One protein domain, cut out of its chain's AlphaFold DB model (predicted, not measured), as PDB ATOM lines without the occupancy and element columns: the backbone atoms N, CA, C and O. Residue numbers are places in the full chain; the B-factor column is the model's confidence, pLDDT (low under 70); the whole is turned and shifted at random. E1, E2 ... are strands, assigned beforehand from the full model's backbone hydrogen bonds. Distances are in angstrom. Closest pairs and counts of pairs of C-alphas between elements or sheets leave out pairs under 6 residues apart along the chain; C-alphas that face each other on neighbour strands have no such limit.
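Overview. This is residues 2 to 14, 394 to 419 and 426 to 462 of the 462 residues of the protein "RHD domain-containing protein" of Poecilia latipinna (sailfin molly) (UniProt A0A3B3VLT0). There is little regular structure: one two-stranded antiparallel ribbon, E1 beside E2, among long extended stretches of chain. Residues 443 to 462 turn beyond the end of E2 and fold back, while residues 2 to 14 run inward from Thr 2, at the other end of the elongated outline, toward the ribbon. The printed part has 76 residues, with no named helix and two strands, E1 then E2, holding 13 residues; the class is all strand. It is loose, with a radius of gyration of the C-alphas of 15.1 A and spans of 53 by 29 by 21 A.

Arrangement. E1, residues 403 to 409, and E2, residues 437 to 442, are antiparallel neighbours at 154 degrees between directions. C-alphas 407 and 438 face each other at 4.6 A. N 406 and O 439, 2.8 A apart, are within hydrogen-bond range. Residues 399 to 400 pair antiparallel with residues 403 to 404 of E1.

Along the chain. E1 spans 18.3 A from C-alpha 403 at (91.479, 81.563, 95.650). E2 spans 16.1 A to C-alpha 442 at (92.917, 80.177, 100.119).

Size, cuts and confidence. The farthest C-alphas, Thr 2 and Ser 445, are 53.8 A apart. Across the cuts, C-alphas 14 and 394 are 9.4 A apart and C-alphas 419 and 426 12.4 A; E1 to E2 is a link across the second cut, with residues 420 to 425 not printed. The model's pLDDT is under 70 at residues 2 to 14, 445 and 462.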
ATOM      1  N   THR A   2     125.279  82.298  65.012       36.88
ATOM      2  CA  THR A   2     124.545  81.114  65.492       36.88
ATOM      3  C   THR A   2     123.664  81.583  66.633       36.88
ATOM      4  O   THR A   2     123.974  81.395  67.806       36.88
ATOM      5  N   SER A   3     122.604  82.296  66.259       36.47
ATOM      6  CA  SER A   3     121.503  82.636  67.151       36.47
ATOM      7  C   SER A   3     120.722  81.352  67.420       36.47
ATOM      8  O   SER A   3     119.879  80.952  66.619       36.47
ATOM      9  N   GLN A   4     121.057  80.663  68.509       36.09
ATOM     10  CA  GLN A   4     120.209  79.599  69.038       36.09
ATOM     11  C   GLN A   4     118.898  80.228  69.535       36.09
ATOM     12  O   GLN A   4     118.954  81.280  70.174       36.09
ATOM     13  N   PRO A   5     117.725  79.631  69.263       33.97
ATOM     14  CA  PRO A   5     116.470  80.160  69.772       33.97
ATOM     15  C   PRO A   5     116.445  80.031  71.301       33.97
ATOM     16  O   PRO A   5     116.442  78.928  71.850       33.97
ATOM     17  N   LEU A   6     116.444  81.175  71.985       31.02
ATOM     18  CA  LEU A   6     116.148  81.284  73.409       31.02
ATOM     19  C   LEU A   6     114.667  80.950  73.606       31.02
ATOM     20  O   LEU A   6     113.795  81.785  73.386       31.02
ATOM     21  N   ILE A   7     114.364  79.714  73.996       37.25
ATOM     22  CA  ILE A   7     113.019  79.359  74.453       37.25
ATOM     23  C   ILE A   7     112.940  79.757  75.925       37.25
ATOM     24  O   ILE A   7     113.294  78.991  76.820       37.25
ATOM     25  N   MET A   8     112.527  80.997  76.165       31.75
ATOM     26  CA  MET A   8     112.190  81.481  77.496       31.75
ATOM     27  C   MET A   8     110.858  80.846  77.917       31.75
ATOM     28  O   MET A   8     109.816  81.101  77.317       31.75
ATOM     29  N   TYR A   9     110.866  79.992  78.935       37.78
ATOM     30  CA  TYR A   9     109.644  79.359  79.431       37.78
ATOM     31  C   TYR A   9     108.814  80.369  80.231       37.78
ATOM     32  O   TYR A   9     109.218  80.766  81.322       37.78
ATOM     33  N   SER A  10     107.643  80.756  79.718       32.06
ATOM     34  CA  SER A  10     106.584  81.324  80.555       32.06
ATOM     35  C   SER A  10     105.662  80.184  80.982       32.06
ATOM     36  O   SER A  10     105.038  79.530  80.141       32.06
ATOM     37  N   ILE A  11     105.619  79.888  82.284       39.16
ATOM     38  CA  ILE A  11     104.624  78.968  82.841       39.16
ATOM     39  C   ILE A  11     103.363  79.795  83.078       39.16
ATOM     40  O   ILE A  11     103.224  80.448  84.111       39.16
ATOM     41  N   ASN A  12     102.447  79.772  82.111       37.09
ATOM     42  CA  ASN A  12     101.114  80.333  82.298       37.09
ATOM     43  C   ASN A  12     100.310  79.365  83.172       37.09
ATOM     44  O   ASN A  12      99.951  78.267  82.747       37.09
ATOM     45  N   LEU A  13     100.092  79.763  84.422       40.91
ATOM     46  CA  LEU A  13      99.296  79.023  85.392       40.91
ATOM     47  C   LEU A  13      97.862  79.547  85.346       40.91
ATOM     48  O   LEU A  13      97.619  80.723  85.596       40.91
ATOM     49  N   ALA A  14      96.926  78.659  85.037       42.81
ATOM     50  CA  ALA A  14      95.503  78.948  84.984       42.81
ATOM     51  C   ALA A  14      94.746  78.001  85.923       42.81
ATOM     52  O   ALA A  14      95.129  76.840  86.070       42.81
ATOM     53  N   TRP A 394      92.613  82.217  76.450       84.81
ATOM     54  CA  TRP A 394      91.909  83.142  77.327       84.81
ATOM     55  C   TRP A 394      92.875  83.808  78.318       84.81
ATOM     56  O   TRP A 394      93.606  83.104  79.019       84.81
ATOM     57  N   PRO A 395      92.857  85.148  78.470       84.62
ATOM     58  CA  PRO A 395      93.558  85.814  79.565       84.62
ATOM     59  C   PRO A 395      92.886  85.476  80.905       84.62
ATOM     60  O   PRO A 395      91.932  86.136  81.319       84.62
ATOM     61  N   LEU A 396      93.345  84.410  81.560       86.19
ATOM     62  CA  LEU A 396      92.832  83.980  82.859       86.19
ATOM     63  C   LEU A 396      93.582  84.704  83.988       86.19
ATOM     64  O   LEU A 396      94.812  84.769  83.956       86.19
ATOM     65  N   PRO A 397      92.872  85.255  84.988       89.50
ATOM     66  CA  PRO A 397      93.519  85.862  86.140       89.50
ATOM     67  C   PRO A 397      94.165  84.789  87.030       89.50
ATOM     68  O   PRO A 397      93.700  83.651  87.102       89.50
ATOM     69  N   ASN A 398      95.224  85.164  87.748       88.44
ATOM     70  CA  ASN A 398      95.876  84.301  88.741       88.44
ATOM     71  C   ASN A 398      95.115  84.239  90.080       88.44
ATOM     72  O   ASN A 398      95.360  83.343  90.885       88.44
ATOM     73  N   GLN A 399      94.194  85.174  90.315       90.00
ATOM     74  CA  GLN A 399      93.335  85.240  91.488       90.00
ATOM     75  C   GLN A 399      91.875  85.298  91.050       90.00
ATOM     76  O   GLN A 399      91.508  86.077  90.168       90.00
ATOM     77  N   TYR A 400      91.043  84.490  91.696       85.31
ATOM     78  CA  TYR A 400      89.601  84.507  91.519       85.31
ATOM     79  C   TYR A 400      88.930  84.346  92.885       85.31
ATOM     80  O   TYR A 400      89.159  83.360  93.589       85.31
ATOM     81  N   ASP A 401      88.124  85.332  93.273       85.88
ATOM     82  CA  ASP A 401      87.490  85.434  94.590       85.88
ATOM     83  C   ASP A 401      88.487  85.239  95.754       85.88
ATOM     84  O   ASP A 401      89.396  86.045  95.968       85.88
ATOM     85  N   LEU A 402      88.314  84.154  96.515       87.75
ATOM     86  CA  LEU A 402      89.100  83.802  97.700       87.75
ATOM     87  C   LEU A 402      90.243  82.824  97.390       87.75
ATOM     88  O   LEU A 402      90.880  82.328  98.324       87.75
ATOM     89  N   ILE A 403      90.480  82.524  96.112       87.38
ATOM     90  CA  ILE A 403      91.479  81.563  95.650       87.38
ATOM     91  C   ILE A 403      92.531  82.290  94.819       87.38
ATOM     92  O   ILE A 403      92.216  83.014  93.877       87.38
ATOM     93  N   GLU A 404      93.797  82.064  95.141       91.50
ATOM     94  CA  GLU A 404      94.929  82.625  94.411       91.50
ATOM     95  C   GLU A 404      95.924  81.526  94.040       91.50
ATOM     96  O   GLU A 404      96.361  80.752  94.890       91.50
ATOM     97  N   LEU A 405      96.309  81.464  92.767       93.00
ATOM     98  CA  LEU A 405      97.328  80.557  92.256       93.00
ATOM     99  C   LEU A 405      98.660  81.302  92.149       93.00
ATOM    100  O   LEU A 405      98.826  82.206  91.328       93.00
ATOM    101  N   LYS A 406      99.629  80.913  92.979       94.19
ATOM    102  CA  LYS A 406     100.955  81.532  93.054       94.19
ATOM    103  C   LYS A 406     102.052  80.560  92.647       94.19
ATOM    104  O   LYS A 406     102.068  79.403  93.060       94.19
ATOM    105  N   LEU A 407     103.016  81.062  91.882       94.31
ATOM    106  CA  LEU A 407     104.278  80.376  91.621       94.31
ATOM    107  C   LEU A 407     105.252  80.723  92.754       94.31
ATOM    108  O   LEU A 407     105.798  81.821  92.796       94.31
ATOM    109  N   GLU A 408     105.404  79.808  93.707       95.06
ATOM    110  CA  GLU A 408     106.228  79.997  94.907       95.06
ATOM    111  C   GLU A 408     107.716  79.801  94.601       95.06
ATOM    112  O   GLU A 408     108.558  80.568  95.065       95.06
ATOM    113  N   VAL A 409     108.044  78.806  93.772       96.62
ATOM    114  CA  VAL A 409     109.419  78.545  93.333       96.62
ATOM    115  C   VAL A 409     109.487  78.578  91.814       96.62
ATOM    116  O   VAL A 409     108.863  77.761  91.136       96.62
ATOM    117  N   GLN A 410     110.295  79.499  91.289       95.25
ATOM    118  CA  GLN A 410     110.467  79.704  89.855       95.25
ATOM    119  C   GLN A 410     111.264  78.570  89.183       95.25
ATOM    120  O   GLN A 410     112.229  78.050  89.768       95.25
ATOM    121  N   PRO A 411     110.926  78.202  87.933       95.56
ATOM    122  CA  PRO A 411     111.763  77.326  87.126       95.56
ATOM    123  C   PRO A 411     113.098  78.009  86.789       95.56
ATOM    124  O   PRO A 411     113.237  79.231  86.838       95.56
ATOM    125  N   ARG A 412     114.102  77.213  86.412       94.19
ATOM    126  CA  ARG A 412     115.342  77.734  85.823       94.19
ATOM    127  C   ARG A 412     115.030  78.460  84.519       94.19
ATOM    128  O   ARG A 412     114.224  77.984  83.727       94.19
ATOM    129  N   SER A 413     115.762  79.544  84.267       93.00
ATOM    130  CA  SER A 413     115.695  80.299  83.008       93.00
ATOM    131  C   SER A 413     116.086  79.471  81.783       93.00
ATOM    132  O   SER A 413     115.735  79.824  80.664       93.00
ATOM    133  N   TYR A 414     116.797  78.359  81.985       91.94
ATOM    134  CA  TYR A 414     117.197  77.453  80.923       91.94
ATOM    135  C   TYR A 414     116.844  76.004  81.253       91.94
ATOM    136  O   TYR A 414     117.198  75.465  82.309       91.94
ATOM    137  N   HIS A 415     116.205  75.353  80.288       93.19
ATOM    138  CA  HIS A 415     115.992  73.919  80.244       93.19
ATOM    139  C   HIS A 415     116.174  73.459  78.796       93.19
ATOM    140  O   HIS A 415     115.732  74.125  77.864       93.19
ATOM    141  N   ARG A 416     116.864  72.332  78.595       92.12
ATOM    142  CA  ARG A 416     117.062  71.774  77.257       92.12
ATOM    143  C   ARG A 416     115.830  70.954  76.887       92.12
ATOM    144  O   ARG A 416     115.661  69.850  77.402       92.12
ATOM    145  N   ALA A 417     115.013  71.487  75.983       92.56
ATOM    146  CA  ALA A 417     113.966  70.713  75.327       92.56
ATOM    147  C   ALA A 417     114.571  69.519  74.575       92.56
ATOM    148  O   ALA A 417     115.747  69.542  74.196       92.56
ATOM    149  N   HIS A 418     113.759  68.486  74.376       93.00
ATOM    150  CA  HIS A 418     114.175  67.297  73.656       93.00
ATOM    151  C   HIS A 418     113.223  66.958  72.522       93.00
ATOM    152  O   HIS A 418     112.025  67.231  72.613       93.00
ATOM    153  N   TYR A 419     113.774  66.371  71.466       94.62
ATOM    154  CA  TYR A 419     112.990  65.748  70.410       94.62
ATOM    155  C   TYR A 419     112.396  64.429  70.900       94.62
ATOM    156  O   TYR A 419     112.944  63.755  71.772       94.62
ATOM    157  N   GLY A 426     114.185  64.393  81.408       92.94
ATOM    158  CA  GLY A 426     113.680  64.622  82.759       92.94
ATOM    159  C   GLY A 426     112.905  65.933  82.907       92.94
ATOM    160  O   GLY A 426     112.671  66.661  81.946       92.94
ATOM    161  N   SER A 427     112.469  66.211  84.135       94.56
ATOM    162  CA  SER A 427     111.600  67.345  84.450       94.56
ATOM    163  C   SER A 427     112.343  68.680  84.557       94.56
ATOM    164  O   SER A 427     113.559  68.749  84.770       94.56
ATOM    165  N   ILE A 428     111.576  69.766  84.445       95.31
ATOM    166  CA  ILE A 428     112.053  71.125  84.699       95.31
ATOM    167  C   ILE A 428     112.475  71.248  86.172       95.31
ATOM    168  O   ILE A 428     111.836  70.708  87.083       95.31
ATOM    169  N   LYS A 429     113.582  71.961  86.398       96.06
ATOM    170  CA  LYS A 429     114.154  72.211  87.725       96.06
ATOM    171  C   LYS A 429     114.023  73.677  88.106       96.06
ATOM    172  O   LYS A 429     113.978  74.534  87.229       96.06
ATOM    173  N   ALA A 430     114.024  73.949  89.404       95.75
ATOM    174  CA  ALA A 430     114.040  75.298  89.955       95.75
ATOM    175  C   ALA A 430     115.458  75.884  90.061       95.75
ATOM    176  O   ALA A 430     116.460  75.152  90.069       95.75
ATOM    177  N   THR A 431     115.550  77.215  90.126       89.00
ATOM    178  CA  THR A 431     116.819  77.960  90.274       89.00
ATOM    179  C   THR A 431     117.552  77.590  91.561       89.00
ATOM    180  O   THR A 431     118.744  77.296  91.510       89.00
ATOM    181  N   ALA A 432     116.825  77.476  92.674       89.06
ATOM    182  CA  ALA A 432     117.339  77.067  93.985       89.06
ATOM    183  C   ALA A 432     117.682  75.562  94.097       89.06
ATOM    184  O   ALA A 432     118.036  75.082  95.169       89.06
ATOM    185  N   GLY A 433     117.580  74.801  93.000       87.88
ATOM    186  CA  GLY A 433     117.583  73.335  93.042       87.88
ATOM    187  C   GLY A 433     116.179  72.770  93.277       87.88
ATOM    188  O   GLY A 433     115.243  73.504  93.570       87.88
ATOM    189  N   GLY A 434     115.997  71.463  93.071       94.94
ATOM    190  CA  GLY A 434     114.668  70.835  93.123       94.94
ATOM    191  C   GLY A 434     113.776  71.179  91.921       94.94
ATOM    192  O   GLY A 434     114.274  71.328  90.799       94.94
ATOM    193  N   HIS A 435     112.465  71.286  92.153       96.69
ATOM    194  CA  HIS A 435     111.420  71.499  91.139       96.69
ATOM    195  C   HIS A 435     110.680  72.825  91.369       96.69
ATOM    196  O   HIS A 435     110.634  73.286  92.510       96.69
ATOM    197  N   PRO A 436     110.112  73.447  90.319       96.31
ATOM    198  CA  PRO A 436     109.221  74.589  90.499       96.31
ATOM    199  C   PRO A 436     108.007  74.193  91.349       96.31
ATOM    200  O   PRO A 436     107.528  73.060  91.269       96.31
ATOM    201  N   VAL A 437     107.523  75.128  92.164       95.81
ATOM    202  CA  VAL A 437     106.444  74.894  93.134       95.81
ATOM    203  C   VAL A 437     105.322  75.877  92.875       95.81
ATOM    204  O   VAL A 437     105.533  77.087  92.890       95.81
ATOM    205  N   VAL A 438     104.127  75.336  92.671       94.94
ATOM    206  CA  VAL A 438     102.888  76.091  92.512       94.94
ATOM    207  C   VAL A 438     102.033  75.875  93.750       94.94
ATOM    208  O   VAL A 438     101.890  74.744  94.215       94.94
ATOM    209  N   LYS A 439     101.458  76.952  94.274       92.62
ATOM    210  CA  LYS A 439     100.635  76.944  95.477       92.62
ATOM    211  C   LYS A 439      99.279  77.567  95.191       92.62
ATOM    212  O   LYS A 439      99.197  78.659  94.637       92.62
ATOM    213  N   VAL A 440      98.226  76.877  95.615       90.56
ATOM    214  CA  VAL A 440      96.876  77.438  95.693       90.56
ATOM    215  C   VAL A 440      96.697  77.991  97.104       90.56
ATOM    216  O   VAL A 440      96.681  77.237  98.076       90.56
ATOM    217  N   CYS A 441      96.626  79.310  97.222       88.38
ATOM    218  CA  CYS A 441      96.355  80.020  98.462       88.38
ATOM    219  C   CYS A 441      94.848  80.247  98.596       88.38
ATOM    220  O   CYS A 441      94.201  80.733  97.671       88.38
ATOM    221  N   LEU A 442      94.305  79.916  99.764       86.81
ATOM    222  CA  LEU A 442      92.917  80.177 100.119       86.81
ATOM    223  C   LEU A 442      92.894  81.264 101.189       86.81
ATOM    224  O   LEU A 442      93.524  81.117 102.236       86.81
ATOM    225  N   PHE A 443      92.152  82.340 100.943       78.69
ATOM    226  CA  PHE A 443      91.971  83.421 101.919       78.69
ATOM    227  C   PHE A 443      90.944  83.078 103.008       78.69
ATOM    228  O   PHE A 443      90.729  83.860 103.929       78.69
ATOM    229  N   SER A 444      90.317  81.902 102.924       74.44
ATOM    230  CA  SER A 444      89.346  81.419 103.904       74.44
ATOM    231  C   SER A 444      89.698  80.009 104.370       74.44
ATOM    232  O   SER A 444      90.266  79.221 103.617       74.44
ATOM    233  N   SER A 445      89.312  79.671 105.601       67.12
ATOM    234  CA  SER A 445      89.468  78.322 106.173       67.12
ATOM    235  C   SER A 445      88.466  77.305 105.594       67.12
ATOM    236  O   SER A 445      88.148  76.306 106.244       67.12
ATOM    237  N   LEU A 446      87.918  77.564 104.405       70.19
ATOM    238  CA  LEU A 446      86.997  76.651 103.745       70.19
ATOM    239  C   LEU A 446      87.767  75.442 103.213       70.19
ATOM    240  O   LEU A 446      88.799  75.569 102.556       70.19
ATOM    241  N   PHE A 447      87.244  74.256 103.509       74.62
ATOM    242  CA  PHE A 447      87.750  73.009 102.961       74.62
ATOM    243  C   PHE A 447      87.332  72.898 101.492       74.62
ATOM    244  O   PHE A 447      86.142  72.954 101.182       74.62
ATOM    245  N   PHE A 448      88.305  72.721 100.600       75.44
ATOM    246  CA  PHE A 448      88.047  72.471  99.185       75.44
ATOM    247  C   PHE A 448      88.265  70.997  98.847       75.44
ATOM    248  O   PHE A 448      89.168  70.363  99.404       75.44
ATOM    249  N   PRO A 449      87.472  70.444  97.912       82.50
ATOM    250  CA  PRO A 449      87.796  69.161  97.310       82.50
ATOM    251  C   PRO A 449      89.178  69.222  96.634       82.50
ATOM    252  O   PRO A 449      89.665  70.313  96.316       82.50
ATOM    253  N   PRO A 450      89.824  68.066  96.393       84.19
ATOM    254  CA  PRO A 450      91.087  68.029  95.667       84.19
ATOM    255  C   PRO A 450      90.936  68.715  94.304       84.19
ATOM    256  O   PRO A 450      90.021  68.414  93.540       84.19
ATOM    257  N   LEU A 451      91.841  69.649  94.021       85.19
ATOM    258  CA  LEU A 451      91.863  70.412  92.777       85.19
ATOM    259  C   LEU A 451      92.789  69.745  91.758       85.19
ATOM    260  O   LEU A 451      93.804  69.146  92.116       85.19
ATOM    261  N   VAL A 452      92.456  69.895  90.478       87.12
ATOM    262  CA  VAL A 452      93.299  69.456  89.362       87.12
ATOM    263  C   VAL A 452      94.065  70.660  88.828       87.12
ATOM    264  O   VAL A 452      93.467  71.667  88.458       87.12
ATOM    265  N   ILE A 453      95.392  70.555  88.775       89.56
ATOM    266  CA  ILE A 453      96.255  71.572  88.168       89.56
ATOM    267  C   ILE A 453      96.590  71.126  86.747       89.56
ATOM    268  O   ILE A 453      97.128  70.037  86.542       89.56
ATOM    269  N   SER A 454      96.296  71.977  85.768       89.31
ATOM    270  CA  SER A 454      96.708  71.778  84.378       89.31
ATOM    271  C   SER A 454      97.973  72.584  84.082       89.31
ATOM    272  O   SER A 454      98.096  73.732  84.502       89.31
ATOM    273  N   ILE A 455      98.922  71.977  83.367       91.25
ATOM    274  CA  ILE A 455     100.220  72.580  83.043       91.25
ATOM    275  C   ILE A 455     100.419  72.505  81.533       91.25
ATOM    276  O   ILE A 455     100.328  71.426  80.948       91.25
ATOM    277  N   PHE A 456     100.732  73.643  80.918       90.94
ATOM    278  CA  PHE A 456     100.995  73.759  79.487       90.94
ATOM    279  C   PHE A 456     102.276  74.560  79.247       90.94
ATOM    280  O   PHE A 456     102.653  75.408  80.058       90.94
ATOM    281  N   VAL A 457     102.943  74.304  78.121       91.31
ATOM    282  CA  VAL A 457     104.065  75.123  77.647       91.31
ATOM    283  C   VAL A 457     103.517  76.124  76.640       91.31
ATOM    284  O   VAL A 457     102.961  75.730  75.617       91.31
ATOM    285  N   ALA A 458     103.665  77.413  76.934       87.75
ATOM    286  CA  ALA A 458     103.224  78.499  76.067       87.75
ATOM    287  C   ALA A 458     104.418  79.221  75.429       87.75
ATOM    288  O   ALA A 458     105.563  79.082  75.866       87.75
ATOM    289  N   ARG A 459     104.145  80.010  74.383       87.62
ATOM    290  CA  ARG A 459     105.148  80.919  73.813       87.62
ATOM    291  C   ARG A 459     105.484  82.007  74.827       87.62
ATOM    292  O   ARG A 459     104.601  82.475  75.545       87.62
ATOM    293  N   ASN A 460     106.743  82.429  74.841       83.62
ATOM    294  CA  ASN A 460     107.094  83.680  75.490       83.62
ATOM    295  C   ASN A 460     106.592  84.841  74.631       83.62
ATOM    296  O   ASN A 460     106.811  84.835  73.418       83.62
ATOM    297  N   VAL A 461     105.895  85.785  75.250       71.12
ATOM    298  CA  VAL A 461     105.504  87.047  74.627       71.12
ATOM    299  C   VAL A 461     106.263  88.108  75.413       71.12
ATOM    300  O   VAL A 461     105.872  88.413  76.538       71.12
ATOM    301  N   GLU A 462     107.395  88.551  74.865       46.31
ATOM    302  CA  GLU A 462     108.163  89.692  75.384       46.31
ATOM    303  C   GLU A 462     107.562  91.020  74.920       46.31
ATOM    304  O   GLU A 462     107.087  91.083  73.759       46.31
TER     305      GLU A 462